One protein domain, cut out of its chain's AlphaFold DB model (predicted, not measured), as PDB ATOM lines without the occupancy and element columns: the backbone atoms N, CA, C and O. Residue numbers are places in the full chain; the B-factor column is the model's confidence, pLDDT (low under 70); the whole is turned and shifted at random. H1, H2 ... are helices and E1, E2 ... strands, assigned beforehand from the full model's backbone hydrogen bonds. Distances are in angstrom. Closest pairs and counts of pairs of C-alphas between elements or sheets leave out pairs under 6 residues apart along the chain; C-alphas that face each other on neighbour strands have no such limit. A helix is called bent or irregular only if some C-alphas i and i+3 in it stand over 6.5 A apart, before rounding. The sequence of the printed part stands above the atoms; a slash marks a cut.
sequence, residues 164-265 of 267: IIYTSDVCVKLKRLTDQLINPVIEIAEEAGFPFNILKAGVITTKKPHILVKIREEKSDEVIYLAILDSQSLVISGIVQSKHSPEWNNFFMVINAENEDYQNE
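What this domain is: This is residues 164 to 265 of the 267 residues of an uncharacterized protein of Pseudomonas helleri (UniProt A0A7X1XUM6). One strongly twisted sheet of five strands makes the core, with the long helix H2 slanting over one face, across E5, E6 and E7, and the shorter helix H1 over the opposite face. A small ribbon of two strands, E1 and E4, lies off to one end of this body, away from the sheet's strands. The printed part has 102 residues, with two named helices and seven named strands in the order E1 H1 E2 E3 E4 E5 E6 E7 H2. The large sheet runs E3 E2 E5 E6 E7 and the small one E1 E4, both antiparallel; the class is mixed, helices and strands. The whole is compact, with a radius of gyration of the C-alphas of 13.1 A and spans of 40 by 33 by 22 A.

Where its parts are: In the large sheet, E5 is residues 210 to 217, 23.2 A long, E2 residues 184 to 189, 16.4 A, and E6 residues 225 to 230, 16.1 A. E3 is residues 196 to 198 and E7 residues 236 to 240. H2 is residues 246 to 263, 26.7 A from first to last C-alpha, and ends at C-alpha 263 (3.992, 35.769, 43.189). H1 is residues 167 to 178, 14.5 A, and is irregular: C-alphas 173 and 176 are 7.3 A apart. E1 is residues 164 to 166, beginning at C-alpha 164 (22.642, 35.953, 44.379), and E4 is residues 203 to 206.

How they stand to each other: E5 and E6 are a hairpin, with N 213 and O 227 at 2.9 A. E6 and E7 are another, with N 240 and O 226 at 2.8 A; E5, E6 and E7 form a meander, each strand the antiparallel neighbour of the one before. On the other side of E5, E2 is its antiparallel neighbour, with N 187 and O 214 at 2.8 A. E3 is an edge strand and makes a hairpin with E2, with N 197 and O 188 at 2.9 A. H2 is on the sheet at a height of 10.1 A, slantwise to the strands, at 49 degrees to E5 on the local plane; the closest C-alphas of H2 and E7 are those of Trp 248 and Val 240, 6.7 A. H1 is on the opposite face, which gives three layers, helices on both faces of a sheet; the closest C-alphas of H1 and E2 are those of Thr 178 and Pro 184, 5.8 A. E1 and E4 are antiparallel, with N 165 and O 204 at 2.8 A, and E4 is apart from E5. Of the O i to N i+4 pairs, 6 of 8 are within hydrogen-bond range in H1 and 13 of 14 in H2.

The domain as a whole: The two C-alphas farthest apart, those of Ile 182 and Glu 265, are 39.9 A from each other. The printed part has no cut, and no link is long. The mean pLDDT of the printed part is 85.2; residues 191 to 194 and 242 to 248 are under 70.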
ATOM      1  N   ILE A 164      21.931  34.758  43.920       93.81
ATOM      2  CA  ILE A 164      22.642  35.953  44.379       93.81
ATOM      3  C   ILE A 164      23.353  36.545  43.167       93.81
ATOM      4  O   ILE A 164      24.225  35.911  42.580       93.81
ATOM      5  N   ILE A 165      22.971  37.762  42.798       93.62
ATOM      6  CA  ILE A 165      23.410  38.429  41.579       93.62
ATOM      7  C   ILE A 165      24.188  39.679  41.964       93.62
ATOM      8  O   ILE A 165      23.633  40.632  42.517       93.62
ATOM      9  N   TYR A 166      25.478  39.698  41.643       94.19
ATOM     10  CA  TYR A 166      26.295  40.896  41.779       94.19
ATOM     11  C   TYR A 166      26.067  41.801  40.573       94.19
ATOM     12  O   TYR A 166      26.221  41.388  39.422       94.19
ATOM     13  N   THR A 167      25.726  43.065  40.814       92.56
ATOM     14  CA  THR A 167      25.436  43.999  39.715       92.56
ATOM     15  C   THR A 167      26.671  44.292  38.860       92.56
ATOM     16  O   THR A 167      26.537  44.632  37.687       92.56
ATOM     17  N   SER A 168      27.880  44.101  39.404       94.25
ATOM     18  CA  SER A 168      29.132  44.119  38.638       94.25
ATOM     19  C   SER A 168      29.166  43.040  37.556       94.25
ATOM     20  O   SER A 168      29.581  43.318  36.433       94.25
ATOM     21  N   ASP A 169      28.690  41.834  37.864       94.50
ATOM     22  CA  ASP A 169      28.711  40.702  36.936       94.50
ATOM     23  C   ASP A 169      27.692  40.908  35.815       94.50
ATOM     24  O   ASP A 169      27.984  40.630  34.652       94.50
ATOM     25  N   VAL A 170      26.534  41.491  36.143       93.44
ATOM     26  CA  VAL A 170      25.536  41.928  35.155       93.44
ATOM     27  C   VAL A 170      26.167  42.906  34.159       93.44
ATOM     28  O   VAL A 170      26.084  42.685  32.950       93.44
ATOM     29  N   CYS A 171      26.875  43.936  34.639       92.62
ATOM     30  CA  CYS A 171      27.577  44.884  33.770       92.62
ATOM     31  C   CYS A 171      28.628  44.198  32.880       92.62
ATOM     32  O   CYS A 171      28.720  44.502  31.692       92.62
ATOM     33  N   VAL A 172      29.391  43.236  33.416       93.75
ATOM     34  CA  VAL A 172      30.380  42.469  32.635       93.75
ATOM     35  C   VAL A 172      29.706  41.658  31.526       93.75
ATOM     36  O   VAL A 172      30.180  41.661  30.389       93.75
ATOM     37  N   LYS A 173      28.590  40.981  31.819       92.81
ATOM     38  CA  LYS A 173      27.853  40.168  30.835       92.81
ATOM     39  C   LYS A 173      27.212  41.014  29.739       92.81
ATOM     40  O   LYS A 173      27.183  40.598  28.579       92.81
ATOM     41  N   LEU A 174      26.733  42.204  30.089       93.31
ATOM     42  CA  LEU A 174      26.074  43.124  29.162       93.31
ATOM     43  C   LEU A 174      27.040  44.003  28.374       93.31
ATOM     44  O   LEU A 174      26.604  44.649  27.425       93.31
ATOM     45  N   LYS A 175      28.339  43.967  28.691       92.44
ATOM     46  CA  LYS A 175      29.371  44.795  28.063       92.44
ATOM     47  C   LYS A 175      29.280  44.830  26.531       92.44
ATOM     48  O   LYS A 175      29.287  45.896  25.927       92.44
ATOM     49  N   ARG A 176      29.070  43.669  25.897       89.25
ATOM     50  CA  ARG A 176      28.922  43.554  24.431       89.25
ATOM     51  C   ARG A 176      27.745  44.347  23.842       89.25
ATOM     52  O   ARG A 176      27.774  44.660  22.661       89.25
ATOM     53  N   LEU A 177      26.703  44.604  24.633       89.00
ATOM     54  CA  LEU A 177      25.515  45.363  24.232       89.00
ATOM     55  C   LEU A 177      25.658  46.853  24.550       89.00
ATOM     56  O   LEU A 177      24.987  47.670  23.936       89.00
ATOM     57  N   THR A 178      26.516  47.207  25.506       91.81
ATOM     58  CA  THR A 178      26.667  48.581  25.995       91.81
ATOM     59  C   THR A 178      27.877  49.304  25.412       91.81
ATOM     60  O   THR A 178      27.847  50.523  25.325       91.81
ATOM     61  N   ASP A 179      28.923  48.585  24.987       92.06
ATOM     62  CA  ASP A 179      30.201  49.164  24.526       92.06
ATOM     63  C   ASP A 179      30.063  50.104  23.313       92.06
ATOM     64  O   ASP A 179      30.920  50.957  23.097       92.06
ATOM     65  N   GLN A 180      29.007  49.948  22.511       88.12
ATOM     66  CA  GLN A 180      28.758  50.764  21.316       88.12
ATOM     67  C   GLN A 180      27.790  51.928  21.562       88.12
ATOM     68  O   GLN A 180      27.555  52.719  20.652       88.12
ATOM     69  N   LEU A 181      27.218  52.025  22.765       89.56
ATOM     70  CA  LEU A 181      26.199  53.013  23.107       89.56
ATOM     71  C   LEU A 181      26.822  54.239  23.774       89.56
ATOM     72  O   LEU A 181      27.807  54.141  24.511       89.56
ATOM     73  N   ILE A 182      26.222  55.405  23.557       89.75
ATOM     74  CA  ILE A 182      26.650  56.662  24.167       89.75
ATOM     75  C   ILE A 182      26.033  56.759  25.564       89.75
ATOM     76  O   ILE A 182      24.827  56.949  25.704       89.75
ATOM     77  N   ASN A 183      26.866  56.666  26.607       91.00
ATOM     78  CA  ASN A 183      26.438  56.683  28.014       91.00
ATOM     79  C   ASN A 183      25.252  55.726  28.277       91.00
ATOM     80  O   ASN A 183      24.129  56.176  28.538       91.00
ATOM     81  N   PRO A 184      25.469  54.402  28.176       92.31
ATOM     82  CA  PRO A 184      24.408  53.424  28.365       92.31
ATOM     83  C   PRO A 184      23.860  53.476  29.793       92.31
ATOM     84  O   PRO A 184      24.609  53.411  30.769       92.31
ATOM     85  N   VAL A 185      22.536  53.519  29.910       93.25
ATOM     86  CA  VAL A 185      21.808  53.339  31.164       93.25
ATOM     87  C   VAL A 185      21.228  51.935  31.182       93.25
ATOM     88  O   VAL A 185      20.457  51.550  30.300       93.25
ATOM     89  N   ILE A 186      21.616  51.174  32.203       93.75
ATOM     90  CA  ILE A 186      21.111  49.830  32.466       93.75
ATOM     91  C   ILE A 186      20.038  49.936  33.546       93.75
ATOM     92  O   ILE A 186      20.288  50.459  34.633       93.75
ATOM     93  N   GLU A 187      18.848  49.427  33.255       93.00
ATOM     94  CA  GLU A 187      17.721  49.357  34.179       93.00
ATOM     95  C   GLU A 187      17.323  47.890  34.362       93.00
ATOM     96  O   GLU A 187      17.293  47.125  33.400       93.00
ATOM     97  N   ILE A 188      17.014  47.477  35.587       90.38
ATOM     98  CA  ILE A 188      16.589  46.114  35.913       90.38
ATOM     99  C   ILE A 188      15.153  46.133  36.433       90.38
ATOM    100  O   ILE A 188      14.763  47.046  37.164       90.38
ATOM    101  N   ALA A 189      14.357  45.151  36.019       85.81
ATOM    102  CA  ALA A 189      13.021  44.957  36.563       85.81
ATOM    103  C   ALA A 189      13.099  44.495  38.024       85.81
ATOM    104  O   ALA A 189      13.907  43.628  38.362       85.81
ATOM    105  N   GLU A 190      12.236  45.038  38.879       72.06
ATOM    106  CA  GLU A 190      12.078  44.531  40.244       72.06
ATOM    107  C   GLU A 190      11.407  43.144  40.284       72.06
ATOM    108  O   GLU A 190      10.969  42.581  39.276       72.06
ATOM    109  N   GLU A 191      11.280  42.580  41.487       65.69
ATOM    110  CA  GLU A 191      10.641  41.282  41.719       65.69
ATOM    111  C   GLU A 191       9.164  41.217  41.295       65.69
ATOM    112  O   GLU A 191       8.643  40.128  41.094       65.69
ATOM    113  N   ALA A 192       8.485  42.344  41.073       55.75
ATOM    114  CA  ALA A 192       7.139  42.362  40.489       55.75
ATOM    115  C   ALA A 192       7.137  42.339  38.943       55.75
ATOM    116  O   ALA A 192       6.078  42.318  38.323       55.75
ATOM    117  N   GLY A 193       8.313  42.354  38.302       57.31
ATOM    118  CA  GLY A 193       8.481  42.403  36.842       57.31
ATOM    119  C   GLY A 193       8.441  43.822  36.265       57.31
ATOM    120  O   GLY A 193       9.087  44.089  35.257       57.31
ATOM    121  N   PHE A 194       7.753  44.745  36.937       63.50
ATOM    122  CA  PHE A 194       7.729  46.181  36.657       63.50
ATOM    123  C   PHE A 194       7.525  46.938  37.984       63.50
ATOM    124  O   PHE A 194       6.832  46.409  38.854       63.50
ATOM    125  N   PRO A 195       8.062  48.159  38.162       75.75
ATOM    126  CA  PRO A 195       8.788  48.984  37.192       75.75
ATOM    127  C   PRO A 195      10.256  48.565  36.982       75.75
ATOM    128  O   PRO A 195      10.801  47.725  37.698       75.75
ATOM    129  N   PHE A 196      10.892  49.169  35.973       85.06
ATOM    130  CA  PHE A 196      12.339  49.101  35.765       85.06
ATOM    131  C   PHE A 196      13.026  50.216  36.551       85.06
ATOM    132  O   PHE A 196      12.654  51.380  36.416       85.06
ATOM    133  N   ASN A 197      14.058  49.864  37.313       89.19
ATOM    134  CA  ASN A 197      14.863  50.808  38.078       89.19
ATOM    135  C   ASN A 197      16.307  50.815  37.588       89.19
ATOM    136  O   ASN A 197      16.845  49.776  37.210       89.19
ATOM    137  N   ILE A 198      16.951  51.986  37.619       92.25
ATOM    138  CA  ILE A 198      18.375  52.118  37.279       92.25
ATOM    139  C   ILE A 198      19.183  51.137  38.131       92.25
ATOM    140  O   ILE A 198      19.040  51.103  39.356       92.25
ATOM    141  N   LEU A 199      20.042  50.354  37.477       92.50
ATOM    142  CA  LEU A 199      20.899  49.376  38.128       92.50
ATOM    143  C   LEU A 199      21.874  50.096  39.068       92.50
ATOM    144  O   LEU A 199      22.775  50.812  38.632       92.50
ATOM    145  N   LYS A 200      21.694  49.908  40.377       90.62
ATOM    146  CA  LYS A 200      22.594  50.437  41.410       90.62
ATOM    147  C   LYS A 200      23.682  49.419  41.726       90.62
ATOM    148  O   LYS A 200      23.453  48.221  41.621       90.62
ATOM    149  N   ALA A 201      24.853  49.886  42.150       90.94
ATOM    150  CA  ALA A 201      25.903  48.996  42.632       90.94
ATOM    151  C   ALA A 201      25.431  48.221  43.874       90.94
ATOM    152  O   ALA A 201      24.932  48.827  44.822       90.94
ATOM    153  N   GLY A 202      25.607  46.901  43.880       92.88
ATOM    154  CA  GLY A 202      25.271  46.073  45.030       92.88
ATOM    155  C   GLY A 202      25.015  44.613  44.680       92.88
ATOM    156  O   GLY A 202      25.609  44.053  43.756       92.88
ATOM    157  N   VAL A 203      24.125  44.008  45.466       92.62
ATOM    158  CA  VAL A 203      23.723  42.606  45.360       92.62
ATOM    159  C   VAL A 203      22.206  42.539  45.260       92.62
ATOM    160  O   VAL A 203      21.502  43.164  46.052       92.62
ATOM    161  N   ILE A 204      21.717  41.767  44.298       90.62
ATOM    162  CA  ILE A 204      20.304  41.444  44.118       90.62
ATOM    163  C   ILE A 204      20.123  39.982  44.514       90.62
ATOM    164  O   ILE A 204      20.924  39.131  44.135       90.62
ATOM    165  N   THR A 205      19.086  39.688  45.289       90.75
ATOM    166  CA  THR A 205      18.701  38.313  45.625       90.75
ATOM    167  C   THR A 205      17.323  38.063  45.040       90.75
ATOM    168  O   THR A 205      16.456  38.907  45.213       90.75
ATOM    169  N   THR A 206      17.116  36.954  44.327       89.31
ATOM    170  CA  THR A 206      15.808  36.643  43.729       89.31
ATOM    171  C   THR A 206      15.598  35.142  43.569       89.31
ATOM    172  O   THR A 206      16.555  34.407  43.333       89.31
ATOM    173  N   LYS A 207      14.352  34.664  43.659       90.50
ATOM    174  CA  LYS A 207      13.990  33.301  43.221       90.50
ATOM    175  C   LYS A 207      13.404  33.264  41.811       90.50
ATOM    176  O   LYS A 207      12.993  32.200  41.359       90.50
ATOM    177  N   LYS A 208      13.359  34.383  41.087       89.25
ATOM    178  CA  LYS A 208      12.964  34.343  39.680       89.25
ATOM    179  C   LYS A 208      14.014  33.597  38.862       89.25
ATOM    180  O   LYS A 208      15.206  33.826  39.082       89.25
ATOM    181  N   PRO A 209      13.611  32.749  37.907       89.62
ATOM    182  CA  PRO A 209      14.560  32.053  37.042       89.62
ATOM    183  C   PRO A 209      15.238  32.999  36.045       89.62
ATOM    184  O   PRO A 209      16.367  32.747  35.629       89.62
ATOM    185  N   HIS A 210      14.571  34.104  35.712       89.81
ATOM    186  CA  HIS A 210      15.049  35.114  34.787       89.81
ATOM    187  C   HIS A 210      14.968  36.522  35.387       89.81
ATOM    188  O   HIS A 210      13.992  36.879  36.053       89.81
ATOM    189  N   ILE A 211      15.976  37.344  35.088       88.88
ATOM    190  CA  ILE A 211      15.961  38.792  35.313       88.88
ATOM    191  C   ILE A 211      15.793  39.530  33.984       88.88
ATOM    192  O   ILE A 211      16.392  39.158  32.971       88.88
ATOM    193  N   LEU A 212      15.000  40.602  33.992       88.75
ATOM    194  CA  LEU A 212      14.827  41.466  32.828       88.75
ATOM    195  C   LEU A 212      15.700  42.696  32.967       88.75
ATOM    196  O   LEU A 212      15.630  43.412  33.967       88.75
ATOM    197  N   VAL A 213      16.450  42.979  31.913       91.00
ATOM    198  CA  VAL A 213      17.296  44.158  31.823       91.00
ATOM    199  C   VAL A 213      16.902  44.982  30.610       91.00
ATOM    200  O   VAL A 213      16.846  44.486  29.489       91.00
ATOM    201  N   LYS A 214      16.654  46.265  30.838       90.75
ATOM    202  CA  LYS A 214      16.412  47.278  29.820       90.75
ATOM    203  C   LYS A 214      17.679  48.117  29.656       90.75
ATOM    204  O   LYS A 214      18.268  48.560  30.638       90.75
ATOM    205  N   ILE A 215      18.092  48.337  28.413       92.00
ATOM    206  CA  ILE A 215      19.249  49.161  28.058       92.00
ATOM    207  C   ILE A 215      18.775  50.275  27.130       92.00
ATOM    208  O   ILE A 215      18.102  50.023  26.125       92.00
ATOM    209  N   ARG A 216      19.140  51.506  27.476       91.75
ATOM    210  CA  ARG A 216      18.890  52.724  26.697       91.75
ATOM    211  C   ARG A 216      20.097  53.653  26.787       91.75
ATOM    212  O   ARG A 216      20.998  53.412  27.586       91.75
ATOM    213  N   GLU A 217      20.107  54.725  26.012       91.69
ATOM    214  CA  GLU A 217      21.075  55.813  26.188       91.69
ATOM    215  C   GLU A 217      20.545  56.849  27.187       91.69
ATOM    216  O   GLU A 217      19.341  57.074  27.292       91.69
ATOM    217  N   GLU A 218      21.437  57.499  27.937       87.81
ATOM    218  CA  GLU A 218      21.088  58.439  29.016       87.81
ATOM    219  C   GLU A 218      20.125  59.559  28.588       87.81
ATOM    220  O   GLU A 218      19.262  59.965  29.366       87.81
ATOM    221  N   LYS A 219      20.241  60.022  27.337       85.25
ATOM    222  CA  LYS A 219      19.448  61.125  26.767       85.25
ATOM    223  C   LYS A 219      18.272  60.668  25.899       85.25
ATOM    224  O   LYS A 219      17.658  61.505  25.242       85.25
ATOM    225  N   SER A 220      17.980  59.369  25.867       83.31
ATOM    226  CA  SER A 220      16.875  58.800  25.100       83.31
ATOM    227  C   SER A 220      15.968  57.966  26.001       83.31
ATOM    228  O   SER A 220      16.433  57.163  26.810       83.31
ATOM    229  N   ASP A 221      14.658  58.130  25.827       79.81
ATOM    230  CA  ASP A 221      13.652  57.254  26.437       79.81
ATOM    231  C   ASP A 221      13.399  55.991  25.595       79.81
ATOM    232  O   ASP A 221      12.663  55.085  26.005       79.81
ATOM    233  N   GLU A 222      14.010  55.907  24.410       84.69
ATOM    234  CA  GLU A 222      13.905  54.748  23.540       84.69
ATOM    235  C   GLU A 222      14.664  53.554  24.131       84.69
ATOM    236  O   GLU A 222      15.843  53.626  24.479       84.69
ATOM    237  N   VAL A 223      13.959  52.427  24.251       83.88
ATOM    238  CA  VAL A 223      14.563  51.146  24.628       83.88
ATOM    239  C   VAL A 223      15.356  50.646  23.431       83.88
ATOM    240  O   VAL A 223      14.757  50.320  22.411       83.88
ATOM    241  N   ILE A 224      16.673  50.530  23.581       86.50
ATOM    242  CA  ILE A 224      17.537  49.961  22.544       86.50
ATOM    243  C   ILE A 224      17.535  48.440  22.658       86.50
ATOM    244  O   ILE A 224      17.359  47.735  21.667       86.50
ATOM    245  N   TYR A 225      17.691  47.927  23.882       87.62
ATOM    246  CA  TYR A 225      17.667  46.493  24.145       87.62
ATOM    247  C   TYR A 225      16.797  46.157  25.345       87.62
ATOM    248  O   TYR A 225      16.859  46.809  26.388       87.62
ATOM    249  N   LEU A 226      16.047  45.070  25.210       86.81
ATOM    250  CA  LEU A 226      15.460  44.336  26.317       86.81
ATOM    251  C   LEU A 226      16.098  42.946  26.346       86.81
ATOM    252  O   LEU A 226      15.996  42.200  25.375       86.81
ATOM    253  N   ALA A 227      16.803  42.615  27.419       88.19
ATOM    254  CA  ALA A 227      17.512  41.355  27.579       88.19
ATOM    255  C   ALA A 227      16.919  40.538  28.729       88.19
ATOM    256  O   ALA A 227      16.597  41.086  29.784       88.19
ATOM    257  N   ILE A 228      16.828  39.224  28.535       87.19
ATOM    258  CA  ILE A 228      16.611  38.259  29.615       87.19
ATOM    259  C   ILE A 228      17.944  37.624  29.949       87.19
ATOM    260  O   ILE A 228      18.646  37.143  29.055       87.19
ATOM    261  N   LEU A 229      18.271  37.601  31.236       89.88
ATOM    262  CA  LEU A 229      19.389  36.828  31.741       89.88
ATOM    263  C   LEU A 229      18.864  35.744  32.673       89.88
ATOM    264  O   LEU A 229      17.993  35.998  33.503       89.88
ATOM    265  N   ASP A 230      19.424  34.549  32.549       90.62
ATOM    266  CA  ASP A 230      19.255  33.483  33.529       90.62
ATOM    267  C   ASP A 230      19.809  33.937  34.886       90.62
ATOM    268  O   ASP A 230      20.964  34.351  34.986       90.62
ATOM    269  N   SER A 231      18.989  33.890  35.933       91.62
ATOM    270  CA  SER A 231      19.345  34.453  37.239       91.62
ATOM    271  C   SER A 231      20.521  33.736  37.907       91.62
ATOM    272  O   SER A 231      21.213  34.342  38.720       91.62
ATOM    273  N   GLN A 232      20.759  32.457  37.590       90.94
ATOM    274  CA  GLN A 232      21.830  31.668  38.209       90.94
ATOM    275  C   GLN A 232      23.173  31.848  37.495       90.94
ATOM    276  O   GLN A 232      24.214  31.925  38.142       90.94
ATOM    277  N   SER A 233      23.162  31.897  36.164       90.62
ATOM    278  CA  SER A 233      24.378  31.913  35.337       90.62
ATOM    279  C   SER A 233      24.695  33.274  34.707       90.62
ATOM    280  O   SER A 233      25.798  33.482  34.185       90.62
ATOM    281  N   LEU A 234      23.728  34.197  34.724       90.56
ATOM    282  CA  LEU A 234      23.740  35.480  34.015       90.56
ATOM    283  C   LEU A 234      24.017  35.337  32.510       90.56
ATOM    284  O   LEU A 234      24.491  36.271  31.855       90.56
ATOM    285  N   VAL A 235      23.752  34.154  31.947       89.69
ATOM    286  CA  VAL A 235      23.761  33.939  30.501       89.69
ATOM    287  C   VAL A 235      22.585  34.705  29.912       89.69
ATOM    288  O   VAL A 235      21.473  34.645  30.425       89.69
ATOM    289  N   ILE A 236      22.844  35.455  28.840       87.38
ATOM    290  CA  ILE A 236      21.799  36.186  28.126       87.38
ATOM    291  C   ILE A 236      20.990  35.176  27.313       87.38
ATOM    292  O   ILE A 236      21.447  34.740  26.253       87.38
ATOM    293  N   SER A 237      19.808  34.830  27.813       82.25
ATOM    294  CA  SER A 237      18.886  33.877  27.199       82.25
ATOM    295  C   SER A 237      18.190  34.438  25.961       82.25
ATOM    296  O   SER A 237      17.889  33.706  25.026       82.25
ATOM    297  N   GLY A 238      17.937  35.748  25.933       79.31
ATOM    298  CA  GLY A 238      17.246  36.409  24.830       79.31
ATOM    299  C   GLY A 238      17.501  37.911  24.819       79.31
ATOM    300  O   GLY A 238      17.726  38.514  25.867       79.31
ATOM    301  N   ILE A 239      17.495  38.510  23.628       82.62
ATOM    302  CA  ILE A 239      17.631  39.958  23.425       82.62
ATOM    303  C   ILE A 239      16.592  40.380  22.402       82.62
ATOM    304  O   ILE A 239      16.472  39.751  21.352       82.62
ATOM    305  N   VAL A 240      15.908  41.482  22.677       79.88
ATOM    306  CA  VAL A 240      14.946  42.070  21.761       79.88
ATOM    307  C   VAL A 240      15.264  43.542  21.529       79.88
ATOM    308  O   VAL A 240      15.499  44.287  22.478       79.88
ATOM    309  N   GLN A 241      15.329  43.938  20.253       75.62
ATOM    310  CA  GLN A 241      15.876  45.236  19.821       75.62
ATOM    311  C   GLN A 241      14.808  46.218  19.296       75.62
ATOM    312  O   GLN A 241      15.105  47.382  19.071       75.62
ATOM    313  N   SER A 242      13.562  45.777  19.072       64.19
ATOM    314  CA  SER A 242      12.478  46.625  18.540       64.19
ATOM    315  C   SER A 242      11.120  46.195  19.075       64.19
ATOM    316  O   SER A 242      10.785  45.026  18.921       64.19
ATOM    317  N   LYS A 243      10.307  47.133  19.589       61.16
ATOM    318  CA  LYS A 243       8.937  46.904  20.115       61.16
ATOM    319  C   LYS A 243       7.970  46.214  19.139       61.16
ATOM    320  O   LYS A 243       6.869  45.845  19.533       61.16
ATOM    321  N   HIS A 244       8.356  46.073  17.874       58.88
ATOM    322  CA  HIS A 244       7.549  45.476  16.814       58.88
ATOM    323  C   HIS A 244       8.035  44.091  16.379       58.88
ATOM    324  O   HIS A 244       7.546  43.569  15.379       58.88
ATOM    325  N   SER A 245       9.004  43.496  17.083       63.69
ATOM    326  CA  SER A 245       9.480  42.160  16.736       63.69
ATOM    327  C   SER A 245       8.503  41.085  17.256       63.69
ATOM    328  O   SER A 245       8.050  41.183  18.396       63.69
ATOM    329  N   PRO A 246       8.160  40.058  16.459       60.91
ATOM    330  CA  PRO A 246       7.369  38.896  16.892       60.91
ATOM    331  C   PRO A 246       7.835  38.259  18.209       60.91
ATOM    332  O   PRO A 246       7.050  37.765  19.020       60.91
ATOM    333  N   GLU A 247       9.141  38.310  18.453       65.69
ATOM    334  CA  GLU A 247       9.785  37.801  19.655       65.69
ATOM    335  C   GLU A 247       9.372  38.573  20.922       65.69
ATOM    336  O   GLU A 247       9.405  37.980  21.997       65.69
ATOM    337  N   TRP A 248       8.907  39.833  20.823       69.56
ATOM    338  CA  TRP A 248       8.409  40.620  21.971       69.56
ATOM    339  C   TRP A 248       7.203  39.985  22.652       69.56
ATOM    340  O   TRP A 248       7.130  39.965  23.880       69.56
ATOM    341  N   ASN A 249       6.247  39.472  21.878       71.75
ATOM    342  CA  ASN A 249       5.037  38.894  22.457       71.75
ATOM    343  C   ASN A 249       5.393  37.639  23.253       71.75
ATOM    344  O   ASN A 249       5.072  37.538  24.432       71.75
ATOM    345  N   ASN A 250       6.151  36.733  22.635       74.12
ATOM    346  CA  ASN A 250       6.580  35.481  23.260       74.12
ATOM    347  C   ASN A 250       7.435  35.731  24.507       74.12
ATOM    348  O   ASN A 250       7.242  35.084  25.536       74.12
ATOM    349  N   PHE A 251       8.321  36.727  24.430       77.44
ATOM    350  CA  PHE A 251       9.111  37.210  25.553       77.44
ATOM    351  C   PHE A 251       8.227  37.583  26.750       77.44
ATOM    352  O   PHE A 251       8.444  37.081  27.851       77.44
ATOM    353  N   PHE A 252       7.201  38.418  26.560       79.25
ATOM    354  CA  PHE A 252       6.349  38.837  27.675       79.25
ATOM    355  C   PHE A 252       5.438  37.733  28.189       79.25
ATOM    356  O   PHE A 252       5.168  37.703  29.385       79.25
ATOM    357  N   MET A 253       4.996  36.812  27.333       82.56
ATOM    358  CA  MET A 253       4.204  35.667  27.783       82.56
ATOM    359  C   MET A 253       4.981  34.810  28.783       82.56
ATOM    360  O   MET A 253       4.450  34.480  29.840       82.56
ATOM    361  N   VAL A 254       6.256  34.525  28.494       86.06
ATOM    362  CA  VAL A 254       7.140  33.795  29.416       86.06
ATOM    363  C   VAL A 254       7.319  34.551  30.719       86.06
ATOM    364  O   VAL A 254       7.065  33.999  31.783       86.06
ATOM    365  N   ILE A 255       7.698  35.826  30.646       84.00
ATOM    366  CA  ILE A 255       7.959  36.615  31.850       84.00
ATOM    367  C   ILE A 255       6.710  36.783  32.715       84.00
ATOM    368  O   ILE A 255       6.811  36.729  33.939       84.00
ATOM    369  N   ASN A 256       5.537  36.969  32.109       85.31
ATOM    370  CA  ASN A 256       4.287  37.092  32.851       85.31
ATOM    371  C   ASN A 256       3.949  35.790  33.581       85.31
ATOM    372  O   ASN A 256       3.619  35.843  34.763       85.31
ATOM    373  N   ALA A 257       4.102  34.643  32.915       88.50
ATOM    374  CA  ALA A 257       3.900  33.338  33.533       88.50
ATOM    375  C   ALA A 257       4.884  33.078  34.689       88.50
ATOM    376  O   ALA A 257       4.487  32.647  35.769       88.50
ATOM    377  N   GLU A 258       6.167  33.392  34.500       88.81
ATOM    378  CA  GLU A 258       7.178  33.261  35.559       88.81
ATOM    379  C   GLU A 258       6.907  34.201  36.736       88.81
ATOM    380  O   GLU A 258       7.117  33.832  37.891       88.81
ATOM    381  N   ASN A 259       6.439  35.421  36.461       85.50
ATOM    382  CA  ASN A 259       6.091  36.384  37.495       85.50
ATOM    383  C   ASN A 259       4.864  35.933  38.287       85.50
ATOM    384  O   ASN A 259       4.892  36.005  39.506       85.50
ATOM    385  N   GLU A 260       3.819  35.455  37.620       87.69
ATOM    386  CA  GLU A 260       2.627  34.927  38.282       87.69
ATOM    387  C   GLU A 260       2.977  33.745  39.200       87.69
ATOM    388  O   GLU A 260       2.598  33.753  40.368       87.69
ATOM    389  N   ASP A 261       3.785  32.788  38.734       88.25
ATOM    390  CA  ASP A 261       4.195  31.650  39.571       88.25
ATOM    391  C   ASP A 261       5.096  32.063  40.732       88.25
ATOM    392  O   ASP A 261       4.986  31.514  41.829       88.25
ATOM    393  N   TYR A 262       5.966  33.050  40.510       85.44
ATOM    394  CA  TYR A 262       6.776  33.639  41.570       85.44
ATOM    395  C   TYR A 262       5.903  34.296  42.649       85.44
ATOM    396  O   TYR A 262       6.123  34.048  43.833       85.44
ATOM    397  N   GLN A 263       4.907  35.097  42.255       83.38
ATOM    398  CA  GLN A 263       3.992  35.769  43.189       83.38
ATOM    399  C   GLN A 263       3.088  34.777  43.936       83.38
ATOM    400  O   GLN A 263       2.759  35.004  45.096       83.38
ATOM    401  N   ASN A 264       2.721  33.668  43.291       84.38
ATOM    402  CA  ASN A 264       1.894  32.614  43.879       84.38
ATOM    403  C   ASN A 264       2.699  31.571  44.680       84.38
ATOM    404  O   ASN A 264       2.127  30.573  45.116       84.38
ATOM    405  N   GLU A 265       4.012  31.769  44.855       76.50
ATOM    406  CA  GLU A 265       4.922  30.842  45.546       76.50
ATOM    407  C   GLU A 265       4.852  29.393  45.017       76.50
ATOM    408  O   GLU A 265       5.024  28.423  45.760       76.50
TER     409      GLU A 265